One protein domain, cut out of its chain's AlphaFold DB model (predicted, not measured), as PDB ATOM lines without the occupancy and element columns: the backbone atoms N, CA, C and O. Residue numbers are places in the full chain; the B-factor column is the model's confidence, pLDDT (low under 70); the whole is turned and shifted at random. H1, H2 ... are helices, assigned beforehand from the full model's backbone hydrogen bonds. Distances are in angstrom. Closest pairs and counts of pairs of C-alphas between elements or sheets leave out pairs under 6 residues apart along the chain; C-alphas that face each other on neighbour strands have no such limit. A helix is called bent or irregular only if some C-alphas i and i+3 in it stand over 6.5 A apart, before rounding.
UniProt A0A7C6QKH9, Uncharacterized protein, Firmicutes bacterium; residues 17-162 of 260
ATOM      1  N   PRO A  17     276.690 226.709 270.918       54.94
ATOM      2  CA  PRO A  17     277.418 227.970 270.844       54.94
ATOM      3  C   PRO A  17     276.644 229.050 271.605       54.94
ATOM      4  O   PRO A  17     275.429 229.174 271.442       54.94
ATOM      5  N   ARG A  18     277.335 229.862 272.413       55.31
ATOM      6  CA  ARG A  18     276.741 231.058 273.030       55.31
ATOM      7  C   ARG A  18     276.455 232.085 271.928       55.31
ATOM      8  O   ARG A  18     277.343 232.841 271.549       55.31
ATOM      9  N   LEU A  19     275.243 232.072 271.383       50.06
ATOM     10  CA  LEU A  19     274.739 233.068 270.435       50.06
ATOM     11  C   LEU A  19     273.801 234.032 271.173       50.06
ATOM     12  O   LEU A  19     273.059 233.610 272.056       50.06
ATOM     13  N   GLY A  20     273.903 235.322 270.838       54.41
ATOM     14  CA  GLY A  20     273.199 236.435 271.485       54.41
ATOM     15  C   GLY A  20     271.671 236.294 271.551       54.41
ATOM     16  O   GLY A  20     271.065 235.581 270.756       54.41
ATOM     17  N   GLU A  21     271.113 236.998 272.539       58.03
ATOM     18  CA  GLU A  21     269.790 236.893 273.188       58.03
ATOM     19  C   GLU A  21     268.617 236.461 272.284       58.03
ATOM     20  O   GLU A  21     268.192 237.201 271.396       58.03
ATOM     21  N   PRO A  22     268.105 235.232 272.484       55.47
ATOM     22  CA  PRO A  22     267.123 234.893 273.528       55.47
ATOM     23  C   PRO A  22     267.760 234.546 274.877       55.47
ATOM     24  O   PRO A  22     268.924 234.147 274.924       55.47
ATOM     25  N   SER A  23     267.010 234.639 275.982       68.94
ATOM     26  CA  SER A  23     267.513 234.156 277.275       68.94
ATOM     27  C   SER A  23     267.967 232.695 277.112       68.94
ATOM     28  O   SER A  23     267.252 231.888 276.521       68.94
ATOM     29  N   GLY A  24     269.169 232.317 277.573       70.75
ATOM     30  CA  GLY A  24     269.719 230.965 277.336       70.75
ATOM     31  C   GLY A  24     268.777 229.823 277.758       70.75
ATOM     32  O   GLY A  24     268.832 228.722 277.212       70.75
ATOM     33  N   ARG A  25     267.843 230.127 278.665       75.38
ATOM     34  CA  ARG A  25     266.741 229.266 279.099       75.38
ATOM     35  C   ARG A  25     265.713 228.975 277.999       75.38
ATOM     36  O   ARG A  25     265.274 227.839 277.874       75.38
ATOM     37  N   GLU A  26     265.349 229.950 277.169       79.44
ATOM     38  CA  GLU A  26     264.434 229.741 276.035       79.44
ATOM     39  C   GLU A  26     265.039 228.824 274.971       79.44
ATOM     40  O   GLU A  26     264.346 227.971 274.416       79.44
ATOM     41  N   ILE A  27     266.339 228.977 274.697       82.19
ATOM     42  CA  ILE A  27     267.059 228.105 273.764       82.19
ATOM     43  C   ILE A  27     267.102 226.678 274.319       82.19
ATOM     44  O   ILE A  27     266.772 225.738 273.596       82.19
ATOM     45  N   LEU A  28     267.446 226.517 275.599       83.25
ATOM     46  CA  LEU A  28     267.473 225.212 276.259       83.25
ATOM     47  C   LEU A  28     266.104 224.520 276.205       83.25
ATOM     48  O   LEU A  28     266.026 223.359 275.813       83.25
ATOM     49  N   ASN A  29     265.019 225.244 276.494       85.50
ATOM     50  CA  ASN A  29     263.661 224.704 276.422       85.50
ATOM     51  C   ASN A  29     263.288 224.250 275.000       85.50
ATOM     52  O   ASN A  29     262.695 223.186 274.824       85.50
ATOM     53  N   LYS A  30     263.678 225.007 273.963       87.12
ATOM     54  CA  LYS A  30     263.471 224.602 272.559       87.12
ATOM     55  C   LYS A  30     264.249 223.335 272.200       87.12
ATOM     56  O   LYS A  30     263.721 222.469 271.498       87.12
ATOM     57  N   VAL A  31     265.488 223.207 272.680       89.19
ATOM     58  CA  VAL A  31     266.304 222.000 272.479       89.19
ATOM     59  C   VAL A  31     265.665 220.807 273.184       89.19
ATOM     60  O   VAL A  31     265.458 219.782 272.542       89.19
ATOM     61  N   LYS A  32     265.273 220.950 274.454       91.25
ATOM     62  CA  LYS A  32     264.585 219.903 275.225       91.25
ATOM     63  C   LYS A  32     263.301 219.435 274.541       91.25
ATOM     64  O   LYS A  32     263.108 218.236 274.371       91.25
ATOM     65  N   GLY A  33     262.484 220.362 274.037       91.44
ATOM     66  CA  GLY A  33     261.295 220.024 273.249       91.44
ATOM     67  C   GLY A  33     261.616 219.264 271.956       91.44
ATOM     68  O   GLY A  33     260.909 218.321 271.599       91.44
ATOM     69  N   SER A  34     262.712 219.623 271.280       92.38
ATOM     70  CA  SER A  34     263.177 218.928 270.069       92.38
ATOM     71  C   SER A  34     263.695 217.519 270.379       92.38
ATOM     72  O   SER A  34     263.383 216.582 269.645       92.38
ATOM     73  N   VAL A  35     264.427 217.354 271.485       93.56
ATOM     74  CA  VAL A  35     264.894 216.051 271.984       93.56
ATOM     75  C   VAL A  35     263.704 215.171 272.363       93.56
ATOM     76  O   VAL A  35     263.633 214.038 271.901       93.56
ATOM     77  N   ALA A  36     262.727 215.697 273.109       96.00
ATOM     78  CA  ALA A  36     261.502 214.973 273.445       96.00
ATOM     79  C   ALA A  36     260.748 214.503 272.190       96.00
ATOM     80  O   ALA A  36     260.235 213.386 272.155       96.00
ATOM     81  N   ASN A  37     260.685 215.330 271.141       94.75
ATOM     82  CA  ASN A  37     260.047 214.953 269.878       94.75
ATOM     83  C   ASN A  37     260.828 213.868 269.119       94.75
ATOM     84  O   ASN A  37     260.216 212.935 268.611       94.75
ATOM     85  N   GLY A  38     262.157 213.967 269.056       95.19
ATOM     86  CA  GLY A  38     262.981 212.936 268.416       95.19
ATOM     87  C   GLY A  38     262.930 211.601 269.161       95.19
ATOM     88  O   GLY A  38     262.765 210.551 268.546       95.19
ATOM     89  N   LEU A  39     263.004 211.635 270.494       96.00
ATOM     90  CA  LEU A  39     262.902 210.437 271.325       96.00
ATOM     91  C   LEU A  39     261.511 209.798 271.243       96.00
ATOM     92  O   LEU A  39     261.424 208.575 271.227       96.00
ATOM     93  N   SER A  40     260.433 210.582 271.143       96.75
ATOM     94  CA  SER A  40     259.092 210.009 270.983       96.75
ATOM     95  C   SER A  40     258.901 209.316 269.634       96.75
ATOM     96  O   SER A  40     258.248 208.276 269.597       96.75
ATOM     97  N   ASP A  41     259.508 209.821 268.553       94.12
ATOM     98  CA  ASP A  41     259.552 209.103 267.271       94.12
ATOM     99  C   ASP A  41     260.329 207.785 267.401       94.12
ATOM    100  O   ASP A  41     259.812 206.743 267.017       94.12
ATOM    101  N   ILE A  42     261.520 207.795 268.009       94.62
ATOM    102  CA  ILE A  42     262.335 206.578 268.187       94.62
ATOM    103  C   ILE A  42     261.596 205.524 269.022       94.62
ATOM    104  O   ILE A  42     261.601 204.342 268.677       94.62
ATOM    105  N   ILE A  43     260.950 205.933 270.116       95.25
ATOM    106  CA  ILE A  43     260.223 205.004 270.988       95.25
ATOM    107  C   ILE A  43     259.045 204.371 270.234       95.25
ATOM    108  O   ILE A  43     258.896 203.151 270.248       95.25
ATOM    109  N   VAL A  44     258.232 205.176 269.547       93.50
ATOM    110  CA  VAL A  44     257.035 204.672 268.857       93.50
ATOM    111  C   VAL A  44     257.389 203.882 267.599       93.50
ATOM    112  O   VAL A  44     256.773 202.857 267.330       93.50
ATOM    113  N   ASP A  45     258.375 204.322 266.820       90.38
ATOM    114  CA  ASP A  45     258.666 203.698 265.528       90.38
ATOM    115  C   ASP A  45     259.624 202.518 265.632       90.38
ATOM    116  O   ASP A  45     259.496 201.575 264.856       90.38
ATOM    117  N   GLU A  46     260.583 202.550 266.556       91.31
ATOM    118  CA  GLU A  46     261.647 201.547 266.618       91.31
ATOM    119  C   GLU A  46     261.553 200.700 267.886       91.31
ATOM    120  O   GLU A  46     261.590 199.469 267.807       91.31
ATOM    121  N   TYR A  47     261.355 201.321 269.052       92.56
ATOM    122  CA  TYR A  47     261.278 200.562 270.300       92.56
ATOM    123  C   TYR A  47     260.006 199.703 270.390       92.56
ATOM    124  O   TYR A  47     260.114 198.541 270.779       92.56
ATOM    125  N   GLU A  48     258.830 200.199 269.966       93.38
ATOM    126  CA  GLU A  48     257.605 199.372 269.863       93.38
ATOM    127  C   GLU A  48     257.875 198.107 269.041       93.38
ATOM    128  O   GLU A  48     257.468 197.010 269.430       93.38
ATOM    129  N   LYS A  49     258.604 198.242 267.920       92.50
ATOM    130  CA  LYS A  49     258.885 197.111 267.034       92.50
ATOM    131  C   LYS A  49     259.702 196.030 267.720       92.50
ATOM    132  O   LYS A  49     259.359 194.848 267.654       92.50
ATOM    133  N   LEU A  50     260.777 196.456 268.377       93.12
ATOM    134  CA  LEU A  50     261.664 195.578 269.128       93.12
ATOM    135  C   LEU A  50     260.928 194.914 270.291       93.12
ATOM    136  O   LEU A  50     261.060 193.708 270.485       93.12
ATOM    137  N   LEU A  51     260.123 195.679 271.031       93.00
ATOM    138  CA  LEU A  51     259.375 195.176 272.175       93.00
ATOM    139  C   LEU A  51     258.345 194.124 271.763       93.00
ATOM    140  O   LEU A  51     258.323 193.047 272.347       93.00
ATOM    141  N   VAL A  52     257.531 194.396 270.739       95.19
ATOM    142  CA  VAL A  52     256.535 193.437 270.233       95.19
ATOM    143  C   VAL A  52     257.212 192.156 269.750       95.19
ATOM    144  O   VAL A  52     256.752 191.060 270.065       95.19
ATOM    145  N   ALA A  53     258.322 192.272 269.012       95.44
ATOM    146  CA  ALA A  53     259.062 191.103 268.549       95.44
ATOM    147  C   ALA A  53     259.566 190.256 269.726       95.44
ATOM    148  O   ALA A  53     259.343 189.047 269.735       95.44
ATOM    149  N   ARG A  54     260.172 190.903 270.729       94.25
ATOM    150  CA  ARG A  54     260.644 190.246 271.950       94.25
ATOM    151  C   ARG A  54     259.516 189.581 272.727       94.25
ATOM    152  O   ARG A  54     259.630 188.402 273.022       94.25
ATOM    153  N   LEU A  55     258.419 190.291 273.000       93.94
ATOM    154  CA  LEU A  55     257.263 189.740 273.714       93.94
ATOM    155  C   LEU A  55     256.728 188.484 273.022       93.94
ATOM    156  O   LEU A  55     256.463 187.483 273.681       93.94
ATOM    157  N   ILE A  56     256.614 188.514 271.692       96.12
ATOM    158  CA  ILE A  56     256.101 187.376 270.928       96.12
ATOM    159  C   ILE A  56     257.076 186.193 270.948       96.12
ATOM    160  O   ILE A  56     256.660 185.055 271.161       96.12
ATOM    161  N   ASP A  57     258.364 186.440 270.714       95.94
ATOM    162  CA  ASP A  57     259.362 185.372 270.639       95.94
ATOM    163  C   ASP A  57     259.682 184.760 272.011       95.94
ATOM    164  O   ASP A  57     259.870 183.546 272.097       95.94
ATOM    165  N   GLU A  58     259.717 185.572 273.072       93.88
ATOM    166  CA  GLU A  58     260.021 185.132 274.438       93.88
ATOM    167  C   GLU A  58     258.816 184.422 275.081       93.88
ATOM    168  O   GLU A  58     258.970 183.313 275.594       93.88
ATOM    169  N   ASN A  59     257.607 184.998 275.010       93.06
ATOM    170  CA  ASN A  59     256.441 184.462 275.733       93.06
ATOM    171  C   ASN A  59     255.664 183.397 274.945       93.06
ATOM    172  O   ASN A  59     255.025 182.532 275.543       93.06
ATOM    173  N   TYR A  60     255.733 183.416 273.610       93.38
ATOM    174  CA  TYR A  60     254.974 182.501 272.748       93.38
ATOM    175  C   TYR A  60     255.886 181.682 271.826       93.38
ATOM    176  O   TYR A  60     255.506 181.285 270.720       93.38
ATOM    177  N   GLY A  61     257.097 181.371 272.300       92.38
ATOM    178  CA  GLY A  61     258.098 180.583 271.573       92.38
ATOM    179  C   GLY A  61     257.654 179.164 271.182       92.38
ATOM    180  O   GLY A  61     258.238 178.575 270.273       92.38
ATOM    181  N   TYR A  62     256.598 178.630 271.808       92.81
ATOM    182  CA  TYR A  62     255.992 177.336 271.464       92.81
ATOM    183  C   TYR A  62     255.207 177.356 270.138       92.81
ATOM    184  O   TYR A  62     254.920 176.299 269.574       92.81
ATOM    185  N   LEU A  63     254.844 178.539 269.629       94.00
ATOM    186  CA  LEU A  63     254.211 178.694 268.321       94.00
ATOM    187  C   LEU A  63     255.228 178.512 267.193       94.00
ATOM    188  O   LEU A  63     256.417 178.786 267.360       94.00
ATOM    189  N   ALA A  64     254.770 178.097 266.011       94.31
ATOM    190  CA  ALA A  64     255.642 177.999 264.846       94.31
ATOM    191  C   ALA A  64     256.170 179.389 264.443       94.31
ATOM    192  O   ALA A  64     255.467 180.390 264.570       94.31
ATOM    193  N   SER A  65     257.386 179.459 263.884       95.50
ATOM    194  CA  SER A  65     257.992 180.743 263.471       95.50
ATOM    195  C   SER A  65     257.084 181.542 262.534       95.50
ATOM    196  O   SER A  65     256.954 182.751 262.681       95.50
ATOM    197  N   ARG A  66     256.402 180.855 261.608       95.50
ATOM    198  CA  ARG A  66     255.452 181.477 260.681       95.50
ATOM    199  C   ARG A  66     254.284 182.151 261.406       95.50
ATOM    200  O   ARG A  66     253.873 183.231 260.989       95.50
ATOM    201  N   ASP A  67     253.769 181.527 262.463       94.50
ATOM    202  CA  ASP A  67     252.662 182.069 263.255       94.50
ATOM    203  C   ASP A  67     253.137 183.274 264.068       94.50
ATOM    204  O   ASP A  67     252.481 184.311 264.065       94.50
ATOM    205  N   ARG A  68     254.331 183.201 264.671       96.69
ATOM    206  CA  ARG A  68     254.932 184.347 265.374       96.69
ATOM    207  C   ARG A  68     255.175 185.537 264.445       96.69
ATOM    208  O   ARG A  68     254.861 186.669 264.801       96.69
ATOM    209  N   ASP A  69     255.677 185.300 263.234       96.31
ATOM    210  CA  ASP A  69     255.883 186.360 262.239       96.31
ATOM    211  C   ASP A  69     254.562 186.962 261.746       96.31
ATOM    212  O   ASP A  69     254.483 188.162 261.463       96.31
ATOM    213  N   PHE A  70     253.514 186.142 261.649       95.56
ATOM    214  CA  PHE A  70     252.161 186.606 261.363       95.56
ATOM    215  C   PHE A  70     251.615 187.472 262.505       95.56
ATOM    216  O   PHE A  70     251.134 188.574 262.246       95.56
ATOM    217  N   LEU A  71     251.760 187.028 263.756       96.50
ATOM    218  CA  LEU A  71     251.323 187.750 264.951       96.50
ATOM    219  C   LEU A  71     252.006 189.110 265.081       96.50
ATOM    220  O   LEU A  71     251.316 190.109 265.256       96.50
ATOM    221  N   LYS A  72     253.332 189.186 264.890       96.44
ATOM    222  CA  LYS A  72     254.072 190.463 264.895       96.44
ATOM    223  C   LYS A  72     253.443 191.459 263.919       96.44
ATOM    224  O   LYS A  72     253.169 192.597 264.281       96.44
ATOM    225  N   LYS A  73     253.149 191.021 262.689       94.50
ATOM    226  CA  LYS A  73     252.487 191.861 261.677       94.50
ATOM    227  C   LYS A  73     251.064 192.243 262.089       94.50
ATOM    228  O   LYS A  73     250.710 193.412 261.953       94.50
ATOM    229  N   LYS A  74     250.269 191.289 262.590       93.88
ATOM    230  CA  LYS A  74     248.882 191.521 263.030       93.88
ATOM    231  C   LYS A  74     248.832 192.554 264.163       93.88
ATOM    232  O   LYS A  74     248.071 193.509 264.060       93.88
ATOM    233  N   VAL A  75     249.725 192.456 265.150       94.69
ATOM    234  CA  VAL A  75     249.851 193.434 266.243       94.69
ATOM    235  C   VAL A  75     250.127 194.841 265.709       94.69
ATOM    236  O   VAL A  75     249.437 195.775 266.104       94.69
ATOM    237  N   PHE A  76     251.061 195.032 264.767       90.81
ATOM    238  CA  PHE A  76     251.296 196.376 264.205       90.81
ATOM    239  C   PHE A  76     250.107 196.916 263.411       90.81
ATOM    240  O   PHE A  76     249.888 198.128 263.395       90.81
ATOM    241  N   LEU A  77     249.336 196.053 262.748       89.75
ATOM    242  CA  LEU A  77     248.095 196.476 262.103       89.75
ATOM    243  C   LEU A  77     247.075 196.934 263.156       89.75
ATOM    244  O   LEU A  77     246.522 198.024 263.010       89.75
ATOM    245  N   LYS A  78     246.901 196.173 264.245       89.44
ATOM    246  CA  LYS A  78     245.995 196.503 265.359       89.44
ATOM    247  C   LYS A  78     246.403 197.793 266.069       89.44
ATOM    248  O   LYS A  78     245.577 198.693 266.202       89.44
ATOM    249  N   LEU A  79     247.690 197.965 266.379       88.00
ATOM    250  CA  LEU A  79     248.242 199.204 266.946       88.00
ATOM    251  C   LEU A  79     248.016 200.421 266.046       88.00
ATOM    252  O   LEU A  79     247.894 201.538 266.537       88.00
ATOM    253  N   ASN A  80     247.982 200.249 264.728       84.25
ATOM    254  CA  ASN A  80     247.714 201.346 263.804       84.25
ATOM    255  C   ASN A  80     246.222 201.472 263.454       84.25
ATOM    256  O   ASN A  80     245.876 202.207 262.533       84.25
ATOM    257  N   GLY A  81     245.313 200.768 264.131       79.25
ATOM    258  CA  GLY A  81     243.883 200.833 263.816       79.25
ATOM    259  C   GLY A  81     243.553 200.354 262.406       79.25
ATOM    260  O   GLY A  81     242.595 200.823 261.790       79.25
ATOM    261  N   GLN A  82     244.399 199.486 261.863       78.94
ATOM    262  CA  GLN A  82     244.255 198.868 260.549       78.94
ATOM    263  C   GLN A  82     243.720 197.436 260.655       78.94
ATOM    264  O   GLN A  82     243.725 196.712 259.663       78.94
ATOM    265  N   ASP A  83     243.256 197.044 261.841       69.56
ATOM    266  CA  ASP A  83     242.579 195.778 262.089       69.56
ATOM    267  C   ASP A  83     241.062 195.942 261.856       69.56
ATOM    268  O   ASP A  83     240.439 196.880 262.361       69.56
ATOM    269  N   GLY A  84     240.479 195.083 261.013       61.78
ATOM    270  CA  GLY A  84     239.047 195.062 260.685       61.78
ATOM    271  C   GLY A  84     238.663 195.370 259.226       61.78
ATOM    272  O   GLY A  84     239.335 196.087 258.491       61.78
ATOM    273  N   ALA A  85     237.500 194.863 258.795       52.75
ATOM    274  CA  ALA A  85     237.007 194.927 257.407       52.75
ATOM    275  C   ALA A  85     236.681 196.345 256.878       52.75
ATOM    276  O   ALA A  85     236.470 196.536 255.681       52.75
ATOM    277  N   ARG A  86     236.632 197.358 257.755       52.44
ATOM    278  CA  ARG A  86     236.364 198.766 257.412       52.44
ATOM    279  C   ARG A  86     237.576 199.644 257.721       52.44
ATOM    280  O   ARG A  86     237.448 200.661 258.400       52.44
ATOM    281  N   VAL A  87     238.749 199.270 257.207       54.34
ATOM    282  CA  VAL A  87     239.964 200.092 257.301       54.34
ATOM    283  C   VAL A  87     239.727 201.439 256.616       54.34
ATOM    284  O   VAL A  87     239.853 201.588 255.398       54.34
ATOM    285  N   ARG A  88     239.418 202.476 257.396       54.62
ATOM    286  CA  ARG A  88     239.594 203.849 256.925       54.62
ATOM    287  C   ARG A  88     241.094 204.111 256.955       54.62
ATOM    288  O   ARG A  88     241.654 204.332 258.023       54.62
ATOM    289  N   LYS A  89     241.745 204.112 255.783       54.16
ATOM    290  CA  LYS A  89     243.190 204.398 255.612       54.16
ATOM    291  C   LYS A  89     243.673 205.651 256.374       54.16
ATOM    292  O   LYS A  89     244.861 205.776 256.644       54.16
ATOM    293  N   SER A  90     242.763 206.555 256.742       55.81
ATOM    294  CA  SER A  90     243.019 207.764 257.525       55.81
ATOM    295  C   SER A  90     243.250 207.554 259.032       55.81
ATOM    296  O   SER A  90     243.676 208.503 259.681       55.81
ATOM    297  N   GLN A  91     242.969 206.379 259.618       59.19
ATOM    298  CA  GLN A  91     243.121 206.170 261.073       59.19
ATOM    299  C   GLN A  91     244.527 205.740 261.518       59.19
ATOM    300  O   GLN A  91     244.914 206.052 262.641       59.19
ATOM    301  N   GLY A  92     245.329 205.144 260.628       62.94
ATOM    302  CA  GLY A  92     246.724 204.765 260.914       62.94
ATOM    303  C   GLY A  92     247.595 205.911 261.420       62.94
ATOM    304  O   GLY A  92     248.117 205.838 262.534       62.94
ATOM    305  N   PRO A  93     247.701 207.013 260.658       68.69
ATOM    306  CA  PRO A  93     248.455 208.181 261.100       68.69
ATOM    307  C   PRO A  93     247.921 208.775 262.411       68.69
ATOM    308  O   PRO A  93     248.700 209.271 263.218       68.69
ATOM    309  N   TYR A  94     246.606 208.708 262.646       77.25
ATOM    310  CA  TYR A  94     245.981 209.242 263.855       77.25
ATOM    311  C   TYR A  94     246.390 208.458 265.109       77.25
ATOM    312  O   TYR A  94     246.850 209.068 266.073       77.25
ATOM    313  N   GLN A  95     246.300 207.124 265.083       82.94
ATOM    314  CA  GLN A  95     246.638 206.296 266.246       82.94
ATOM    315  C   GLN A  95     248.125 206.370 266.598       82.94
ATOM    316  O   GLN A  95     248.476 206.548 267.766       82.94
ATOM    317  N   ARG A  96     249.003 206.336 265.586       88.00
ATOM    318  CA  ARG A  96     250.441 206.555 265.791       88.00
ATOM    319  C   ARG A  96     250.703 207.917 266.438       88.00
ATOM    320  O   ARG A  96     251.426 208.004 267.427       88.00
ATOM    321  N   ASN A  97     250.103 208.986 265.909       88.06
ATOM    322  CA  ASN A  97     250.308 210.338 266.435       88.06
ATOM    323  C   ASN A  97     249.780 210.499 267.867       88.06
ATOM    324  O   ASN A  97     250.381 211.228 268.656       88.06
ATOM    325  N   GLN A  98     248.696 209.808 268.224       90.00
ATOM    326  CA  GLN A  98     248.177 209.795 269.589       90.00
ATOM    327  C   GLN A  98     249.179 209.151 270.556       90.00
ATOM    328  O   GLN A  98     249.511 209.760 271.575       90.00
ATOM    329  N   ARG A  99     249.725 207.974 270.215       91.88
ATOM    330  CA  ARG A  99     250.765 207.312 271.024       91.88
ATOM    331  C   ARG A  99     252.013 208.177 271.147       91.88
ATOM    332  O   ARG A  99     252.461 208.450 272.260       91.88
ATOM    333  N   LYS A 100     252.497 208.718 270.025       94.31
ATOM    334  CA  LYS A 100     253.623 209.659 270.007       94.31
ATOM    335  C   LYS A 100     253.384 210.853 270.927       94.31
ATOM    336  O   LYS A 100     254.277 211.213 271.684       94.31
ATOM    337  N   SER A 101     252.194 211.450 270.896       94.44
ATOM    338  CA  SER A 101     251.871 212.611 271.737       94.44
ATOM    339  C   SER A 101     251.917 212.271 273.228       94.44
ATOM    340  O   SER A 101     252.415 213.070 274.017       94.44
ATOM    341  N   ARG A 102     251.464 211.074 273.621       94.56
ATOM    342  CA  ARG A 102     251.525 210.607 275.016       94.56
ATOM    343  C   ARG A 102     252.962 210.391 275.488       94.56
ATOM    344  O   ARG A 102     253.332 210.872 276.555       94.56
ATOM    345  N   VAL A 103     253.777 209.716 274.675       96.81
ATOM    346  CA  VAL A 103     255.205 209.499 274.963       96.81
ATOM    347  C   VAL A 103     255.952 210.835 275.014       96.81
ATOM    348  O   VAL A 103     256.717 211.084 275.943       96.81
ATOM    349  N   TRP A 104     255.680 211.726 274.058       97.19
ATOM    350  CA  TRP A 104     256.242 213.073 274.021       97.19
ATOM    351  C   TRP A 104     255.909 213.870 275.282       97.19
ATOM    352  O   TRP A 104     256.808 214.479 275.847       97.19
ATOM    353  N   ALA A 105     254.657 213.838 275.751       96.19
ATOM    354  CA  ALA A 105     254.251 214.569 276.949       96.19
ATOM    355  C   ALA A 105     255.051 214.123 278.184       96.19
ATOM    356  O   ALA A 105     255.549 214.965 278.924       96.19
ATOM    357  N   LYS A 106     255.256 212.809 278.358       96.50
ATOM    358  CA  LYS A 106     256.080 212.260 279.450       96.50
ATOM    359  C   LYS A 106     257.555 212.646 279.329       96.50
ATOM    360  O   LYS A 106     258.204 212.914 280.336       96.50
ATOM    361  N   LEU A 107     258.095 212.666 278.109       97.25
ATOM    362  CA  LEU A 107     259.472 213.097 277.856       97.25
ATOM    363  C   LEU A 107     259.657 214.593 278.114       97.25
ATOM    364  O   LEU A 107     260.652 214.984 278.715       97.25
ATOM    365  N   ALA A 108     258.709 215.420 277.671       95.25
ATOM    366  CA  ALA A 108     258.727 216.860 277.889       95.25
ATOM    367  C   ALA A 108     258.659 217.181 279.387       95.25
ATOM    368  O   ALA A 108     259.515 217.908 279.878       95.25
ATOM    369  N   GLU A 109     257.726 216.558 280.114       95.12
ATOM    370  CA  GLU A 109     257.596 216.674 281.574       95.12
ATOM    371  C   GLU A 109     258.900 216.300 282.298       95.12
ATOM    372  O   GLU A 109     259.354 217.018 283.184       95.12
ATOM    373  N   TYR A 110     259.548 215.200 281.905       95.50
ATOM    374  CA  TYR A 110     260.812 214.779 282.512       95.50
ATOM    375  C   TYR A 110     261.960 215.750 282.215       95.50
ATOM    376  O   TYR A 110     262.695 216.150 283.117       95.50
ATOM    377  N   LEU A 111     262.093 216.162 280.953       94.06
ATOM    378  CA  LEU A 111     263.160 217.059 280.526       94.06
ATOM    379  C   LEU A 111     262.952 218.495 281.018       94.06
ATOM    380  O   LEU A 111     263.906 219.259 281.002       94.06
ATOM    381  N   GLU A 112     261.772 218.904 281.488       90.50
ATOM    382  CA  GLU A 112     261.613 220.213 282.142       90.50
ATOM    383  C   GLU A 112     262.501 220.347 283.388       90.50
ATOM    384  O   GLU A 112     263.107 221.403 283.591       90.50
ATOM    385  N   GLY A 113     262.608 219.278 284.184       87.38
ATOM    386  CA  GLY A 113     263.391 219.243 285.422       87.38
ATOM    387  C   GLY A 113     264.815 218.712 285.260       87.38
ATOM    388  O   GLY A 113     265.697 219.128 286.005       87.38
ATOM    389  N   GLU A 114     265.048 217.844 284.275       90.75
ATOM    390  CA  GLU A 114     266.315 217.125 284.109       90.75
ATOM    391  C   GLU A 114     267.037 217.522 282.811       90.75
ATOM    392  O   GLU A 114     266.415 217.794 281.781       90.75
ATOM    393  N   ASP A 115     268.371 217.551 282.851       87.19
ATOM    394  CA  ASP A 115     269.228 217.812 281.680       87.19
ATOM    395  C   ASP A 115     269.834 216.525 281.087       87.19
ATOM    396  O   ASP A 115     270.423 216.550 280.003       87.19
ATOM    397  N   GLU A 116     269.661 215.393 281.770       88.31
ATOM    398  CA  GLU A 116     270.183 214.080 281.395       88.31
ATOM    399  C   GLU A 116     269.052 213.047 281.367       88.31
ATOM    400  O   GLU A 116     268.114 213.115 282.157       88.31
ATOM    401  N   ILE A 117     269.128 212.077 280.453       90.06
ATOM    402  CA  ILE A 117     268.142 210.997 280.348       90.06
ATOM    403  C   ILE A 117     268.826 209.661 280.062       90.06
ATOM    404  O   ILE A 117     269.561 209.513 279.086       90.06
ATOM    405  N   VAL A 118     268.527 208.660 280.891       92.25
ATOM    406  CA  VAL A 118     268.836 207.255 280.606       92.25
ATOM    407  C   VAL A 118     267.609 206.640 279.943       92.25
ATOM    408  O   VAL A 118     266.621 206.340 280.613       92.25
ATOM    409  N   LEU A 119     267.653 206.495 278.616       90.62
ATOM    410  CA  LEU A 119     266.472 206.172 277.808       90.62
ATOM    411  C   LEU A 119     265.809 204.844 278.203       90.62
ATOM    412  O   LEU A 119     264.594 204.799 278.358       90.62
ATOM    413  N   GLU A 120     266.588 203.784 278.412       90.00
ATOM    414  CA  GLU A 120     266.053 202.475 278.812       90.00
ATOM    415  C   GLU A 120     265.336 202.545 280.166       90.00
ATOM    416  O   GLU A 120     264.206 202.077 280.303       90.00
ATOM    417  N   GLY A 121     265.947 203.205 281.155       92.75
ATOM    418  CA  GLY A 121     265.319 203.430 282.455       92.75
ATOM    419  C   GLY A 121     264.047 204.272 282.334       92.75
ATOM    420  O   GLY A 121     263.029 203.956 282.949       92.75
ATOM    421  N   PHE A 122     264.063 205.310 281.497       95.81
ATOM    422  CA  PHE A 122     262.872 206.113 281.237       95.81
ATOM    423  C   PHE A 122     261.736 205.265 280.655       95.81
ATOM    424  O   PHE A 122     260.618 205.315 281.165       95.81
ATOM    425  N   ILE A 123     262.013 204.451 279.635       94.06
ATOM    426  CA  ILE A 123     260.998 203.597 279.015       94.06
ATOM    427  C   ILE A 123     260.445 202.598 280.040       94.06
ATOM    428  O   ILE A 123     259.236 202.546 280.251       94.06
ATOM    429  N   THR A 124     261.317 201.871 280.735       90.88
ATOM    430  CA  THR A 124     260.918 200.818 281.680       90.88
ATOM    431  C   THR A 124     260.118 201.358 282.867       90.88
ATOM    432  O   THR A 124     259.127 200.752 283.272       90.88
ATOM    433  N   PHE A 125     260.516 202.501 283.437       93.69
ATOM    434  CA  PHE A 125     259.930 202.992 284.689       93.69
ATOM    435  C   PHE A 125     258.896 204.106 284.493       93.69
ATOM    436  O   PHE A 125     257.914 204.157 285.233       93.69
ATOM    437  N   ARG A 126     259.089 205.013 283.526       94.69
ATOM    438  CA  ARG A 126     258.201 206.175 283.315       94.69
ATOM    439  C   ARG A 126     257.139 205.950 282.246       94.69
ATOM    440  O   ARG A 126     256.135 206.657 282.269       94.69
ATOM    441  N   LEU A 127     257.317 204.971 281.358       95.81
ATOM    442  CA  LEU A 127     256.317 204.605 280.346       95.81
ATOM    443  C   LEU A 127     255.559 203.317 280.686       95.81
ATOM    444  O   LEU A 127     255.004 202.689 279.792       95.81
ATOM    445  N   LYS A 128     255.482 202.934 281.965       92.94
ATOM    446  CA  LYS A 128     254.857 201.675 282.397       92.94
ATOM    447  C   LYS A 128     253.434 201.477 281.856       92.94
ATOM    448  O   LYS A 128     253.171 200.458 281.238       92.94
ATOM    449  N   GLU A 129     252.555 202.468 282.017       92.06
ATOM    450  CA  GLU A 129     251.169 202.407 281.514       92.06
ATOM    451  C   GLU A 129     251.113 202.199 279.992       92.06
ATOM    452  O   GLU A 129     250.276 201.472 279.472       92.06
ATOM    453  N   TYR A 130     252.033 202.829 279.262       91.88
ATOM    454  CA  TYR A 130     252.129 202.683 277.815       91.88
ATOM    455  C   TYR A 130     252.658 201.296 277.412       91.88
ATOM    456  O   TYR A 130     252.169 200.710 276.450       91.88
ATOM    457  N   LEU A 131     253.613 200.738 278.162       92.38
ATOM    458  CA  LEU A 131     254.080 199.364 277.962       92.38
ATOM    459  C   LEU A 131     252.983 198.336 278.276       92.38
ATOM    460  O   LEU A 131     252.856 197.356 277.546       92.38
ATOM    461  N   GLU A 132     252.181 198.564 279.320       93.25
ATOM    462  CA  GLU A 132     251.030 197.720 279.678       93.25
ATOM    463  C   GLU A 132     249.988 197.698 278.544       93.25
ATOM    464  O   GLU A 132     249.507 196.631 278.175       93.25
ATOM    465  N   GLU A 133     249.707 198.836 277.902       91.12
ATOM    466  CA  GLU A 133     248.839 198.871 276.716       91.12
ATOM    467  C   GLU A 133     249.402 198.068 275.537       91.12
ATOM    468  O   GLU A 133     248.660 197.326 274.894       91.12
ATOM    469  N   LEU A 134     250.702 198.194 275.243       92.25
ATOM    470  CA  LEU A 134     251.338 197.411 274.178       92.25
ATOM    471  C   LEU A 134     251.261 195.909 274.471       92.25
ATOM    472  O   LEU A 134     250.985 195.128 273.562       92.25
ATOM    473  N   PHE A 135     251.480 195.518 275.728       94.12
ATOM    474  CA  PHE A 135     251.347 194.134 276.167       94.12
ATOM    475  C   PHE A 135     249.920 193.620 275.966       94.12
ATOM    476  O   PHE A 135     249.752 192.575 275.349       94.12
ATOM    477  N   ASN A 136     248.905 194.379 276.385       94.19
ATOM    478  CA  ASN A 136     247.503 193.988 276.217       94.19
ATOM    479  C   ASN A 136     247.145 193.777 274.740       94.19
ATOM    480  O   ASN A 136     246.501 192.793 274.394       94.19
ATOM    481  N   VAL A 137     247.613 194.654 273.842       94.00
ATOM    482  CA  VAL A 137     247.371 194.480 272.399       94.00
ATOM    483  C   VAL A 137     248.039 193.210 271.871       94.00
ATOM    484  O   VAL A 137     247.446 192.521 271.040       94.00
ATOM    485  N   VAL A 138     249.257 192.892 272.322       95.88
ATOM    486  CA  VAL A 138     249.928 191.632 271.964       95.88
ATOM    487  C   VAL A 138     249.118 190.441 272.467       95.88
ATOM    488  O   VAL A 138     248.803 189.570 271.660       95.88
ATOM    489  N   ASP A 139     248.761 190.428 273.748       95.25
ATOM    490  CA  ASP A 139     248.096 189.300 274.401       95.25
ATOM    491  C   ASP A 139     246.734 189.011 273.763       95.25
ATOM    492  O   ASP A 139     246.529 187.918 273.243       95.25
ATOM    493  N   GLU A 140     245.878 190.030 273.614       94.81
ATOM    494  CA  GLU A 140     244.593 189.898 272.914       94.81
ATOM    495  C   GLU A 140     244.766 189.355 271.488       94.81
ATOM    496  O   GLU A 140     244.009 188.502 271.029       94.81
ATOM    497  N   THR A 141     245.769 189.848 270.752       95.25
ATOM    498  CA  THR A 141     246.005 189.407 269.368       95.25
ATOM    499  C   THR A 141     246.416 187.936 269.308       95.25
ATOM    500  O   THR A 141     246.057 187.232 268.357       95.25
ATOM    501  N   VAL A 142     247.192 187.478 270.293       95.62
ATOM    502  CA  VAL A 142     247.602 186.078 270.399       95.62
ATOM    503  C   VAL A 142     246.428 185.207 270.829       95.62
ATOM    504  O   VAL A 142     246.205 184.180 270.191       95.62
ATOM    505  N   GLU A 143     245.653 185.613 271.834       95.62
ATOM    506  CA  GLU A 143     244.452 184.900 272.280       95.62
ATOM    507  C   GLU A 143     243.462 184.693 271.129       95.62
ATOM    508  O   GLU A 143     243.081 183.556 270.843       95.62
ATOM    509  N   GLU A 144     243.124 185.753 270.387       94.31
ATOM    510  CA  GLU A 144     242.274 185.665 269.191       94.31
ATOM    511  C   GLU A 144     242.820 184.641 268.180       94.31
ATOM    512  O   GLU A 144     242.081 183.813 267.646       94.31
ATOM    513  N   HIS A 145     244.130 184.674 267.917       94.19
ATOM    514  CA  HIS A 145     244.764 183.760 266.970       94.19
ATOM    515  C   HIS A 145     244.729 182.301 267.438       94.19
ATOM    516  O   HIS A 145     244.566 181.394 266.616       94.19
ATOM    517  N   LEU A 146     244.900 182.064 268.741       94.50
ATOM    518  CA  LEU A 146     244.810 180.734 269.335       94.50
ATOM    519  C   LEU A 146     243.389 180.188 269.216       94.50
ATOM    520  O   LEU A 146     243.233 179.076 268.718       94.50
ATOM    521  N   VAL A 147     242.369 180.986 269.541       95.06
ATOM    522  CA  VAL A 147     240.956 180.599 269.395       95.06
ATOM    523  C   VAL A 147     240.620 180.270 267.933       95.06
ATOM    524  O   VAL A 147     240.067 179.210 267.638       95.06
ATOM    525  N   GLU A 148     241.023 181.117 266.980       92.75
ATOM    526  CA  GLU A 148     240.839 180.852 265.541       92.75
ATOM    527  C   GLU A 148     241.558 179.575 265.078       92.75
ATOM    528  O   GLU A 148     241.124 178.875 264.154       92.75
ATOM    529  N   ARG A 149     242.723 179.281 265.657       92.62
ATOM    530  CA  ARG A 149     243.472 178.062 265.358       92.62
ATOM    531  C   ARG A 149     242.779 176.837 265.947       92.62
ATOM    532  O   ARG A 149     242.628 175.861 265.219       92.62
ATOM    533  N   GLU A 150     242.352 176.885 267.202       94.75
ATOM    534  CA  GLU A 150     241.610 175.806 267.860       94.75
ATOM    535  C   GLU A 150     240.335 175.465 267.093       94.75
ATOM    536  O   GLU A 150     240.103 174.295 266.795       94.75
ATOM    537  N   TYR A 151     239.581 176.478 266.658       94.75
ATOM    538  CA  TYR A 151     238.404 176.284 265.813       94.75
ATOM    539  C   TYR A 151     238.744 175.565 264.497       94.75
ATOM    540  O   TYR A 151     238.094 174.589 264.123       94.75
ATOM    541  N   ARG A 152     239.819 175.972 263.806       93.94
ATOM    542  CA  ARG A 152     240.261 175.299 262.568       93.94
ATOM    543  C   ARG A 152     240.720 173.862 262.803       93.94
ATOM    544  O   ARG A 152     240.456 173.005 261.961       93.94
ATOM    545  N   GLU A 153     241.414 173.586 263.903       95.25
ATOM    546  CA  GLU A 153     241.813 172.218 264.251       95.25
ATOM    547  C   GLU A 153     240.599 171.356 264.610       95.25
ATOM    548  O   GLU A 153     240.501 170.221 264.147       95.25
ATOM    549  N   PHE A 154     239.623 171.910 265.328       95.56
ATOM    550  CA  PHE A 154     238.341 171.259 265.583       95.56
ATOM    551  C   PHE A 154     237.624 170.874 264.278       95.56
ATOM    552  O   PHE A 154     237.268 169.707 264.097       95.56
ATOM    553  N   LEU A 155     237.502 171.800 263.318       95.19
ATOM    554  CA  LEU A 155     236.911 171.509 262.005       95.19
ATOM    555  C   LEU A 155     237.664 170.396 261.261       95.19
ATOM    556  O   LEU A 155     237.040 169.488 260.708       95.19
ATOM    557  N   LYS A 156     239.004 170.429 261.258       95.44
ATOM    558  CA  LYS A 156     239.830 169.384 260.628       95.44
ATOM    559  C   LYS A 156     239.585 168.011 261.246       95.44
ATOM    560  O   LYS A 156     239.482 167.028 260.512       95.44
ATOM    561  N   LEU A 157     239.485 167.939 262.573       95.00
ATOM    562  CA  LEU A 157     239.198 166.692 263.280       95.00
ATOM    563  C   LEU A 157     237.835 166.126 262.873       95.00
ATOM    564  O   LEU A 157     237.744 164.942 262.554       95.00
ATOM    565  N   LEU A 158     236.793 166.962 262.819       94.25
ATOM    566  CA  LEU A 158     235.458 166.530 262.393       94.25
ATOM    567  C   LEU A 158     235.439 166.032 260.945       94.25
ATOM    568  O   LEU A 158     234.920 164.946 260.683       94.25
ATOM    569  N   ARG A 159     236.068 166.760 260.014       93.94
ATOM    570  CA  ARG A 159     236.176 166.327 258.609       93.94
ATOM    571  C   ARG A 159     236.874 164.973 258.483       93.94
ATOM    572  O   ARG A 159     236.397 164.099 257.769       93.94
ATOM    573  N   HIS A 160     237.930 164.749 259.263       93.12
ATOM    574  CA  HIS A 160     238.629 163.463 259.293       93.12
ATOM    575  C   HIS A 160     237.750 162.297 259.780       93.12
ATOM    576  O   HIS A 160     237.909 161.170 259.308       93.12
ATOM    577  N   PHE A 161     236.815 162.531 260.708       90.31
ATOM    578  CA  PHE A 161     235.827 161.515 261.098       90.31
ATOM    579  C   PHE A 161     234.798 161.251 259.999       90.31
ATOM    580  O   PHE A 161     234.428 160.096 259.776       90.31
ATOM    581  N   MET A 162     234.359 162.303 259.308       90.88
ATOM    582  CA  MET A 162     233.398 162.202 258.211       90.88
ATOM    583  C   MET A 162     233.964 161.408 257.027       90.88
ATOM    584  O   MET A 162     233.295 160.511 256.519       90.88
TER     585      MET A 162
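What this domain is: This is residues 17 to 162 of the 260 residues of an uncharacterized protein of Firmicutes bacterium (UniProt A0A7C6QKH9). Two long helices, H1 and H5, run the same way and overlap partway along, with the latter part of H1 beside the early part of H5, and together they make the length of a rod. H2 folds back from the end of H1 and packs on both; H3 crosses the earlier part of H1, and short H4 lies between H3 and H5 along the chain. Residues 147 to 162 of H5 stick out at one end and residues 20 to 26, of which 24 to 26 belong to H1, at the other. The printed part has 146 residues with five named helices, H1 to H5 in order, and no named strand; its class is all helix. The whole is loose, with a radius of gyration of the C-alphas of 20.9 A and spans of 85 by 32 by 22 A.

How they stand to each other: Begin with the hub, H1, residues 24 to 59, which touches three other helices and has a kink of 34 degrees near residue 43. Look at its residues 29 to 44: these alone touch H3, residues 91 to 113, at a steep tilt of 55 degrees, opposite ways, and the closest C-alphas, of Ser 40 and Trp 104, are 5.2 A apart. Its residues 52 to 57 alone touch H2, residues 65 to 79, in a helical hairpin, opposite ways at 38 degrees, only just a steep tilt; the closest C-alphas, of Ala 53 and Lys 72, are 6.2 A apart. Its residues 48 to 56 touch residues 134 to 138 of H5, which spans residues 128 to 162, the same way at a shallow tilt of 23 degrees; the closest C-alphas are those of Val 52 and Val 138, 7.1 A apart. Residues 137 to 145 of H5 touch H2 at a steep tilt of 51 degrees, with the C-alphas of Val 75 and Val 138 closest at 6.0 A. H4, residues 119 to 126, touches no helix but is near H1. Every O i to N i+4 pair is within hydrogen-bond range in H2, H4 and H5; in H1 it is 30 of 32 and in H3 18 of 19.

Where its parts are: Find C-alpha 24 at (269.719, 230.965, 277.336); from there H1 runs 48.4 A to C-alpha 59. H1 is neither bent nor irregular, but only just: C-alphas 45 and 48 are 6.2 A apart. H2 measures 21.2 A, H3 34.3 A and H4 9.9 A. H5 starts at C-alpha 128, (254.857, 201.675, 282.397), and runs 51.0 A to C-alpha 162 at (233.398, 162.202, 258.211).

The domain as a whole: The two C-alphas farthest apart, of Gly 20 and Met 162, are 85.3 A apart. The printed part has no cut; the link from H2 to H3, 11 residues, is long, and the other links are tight. Confidence is low, under 70, at residues 17 to 23 and 83 to 93.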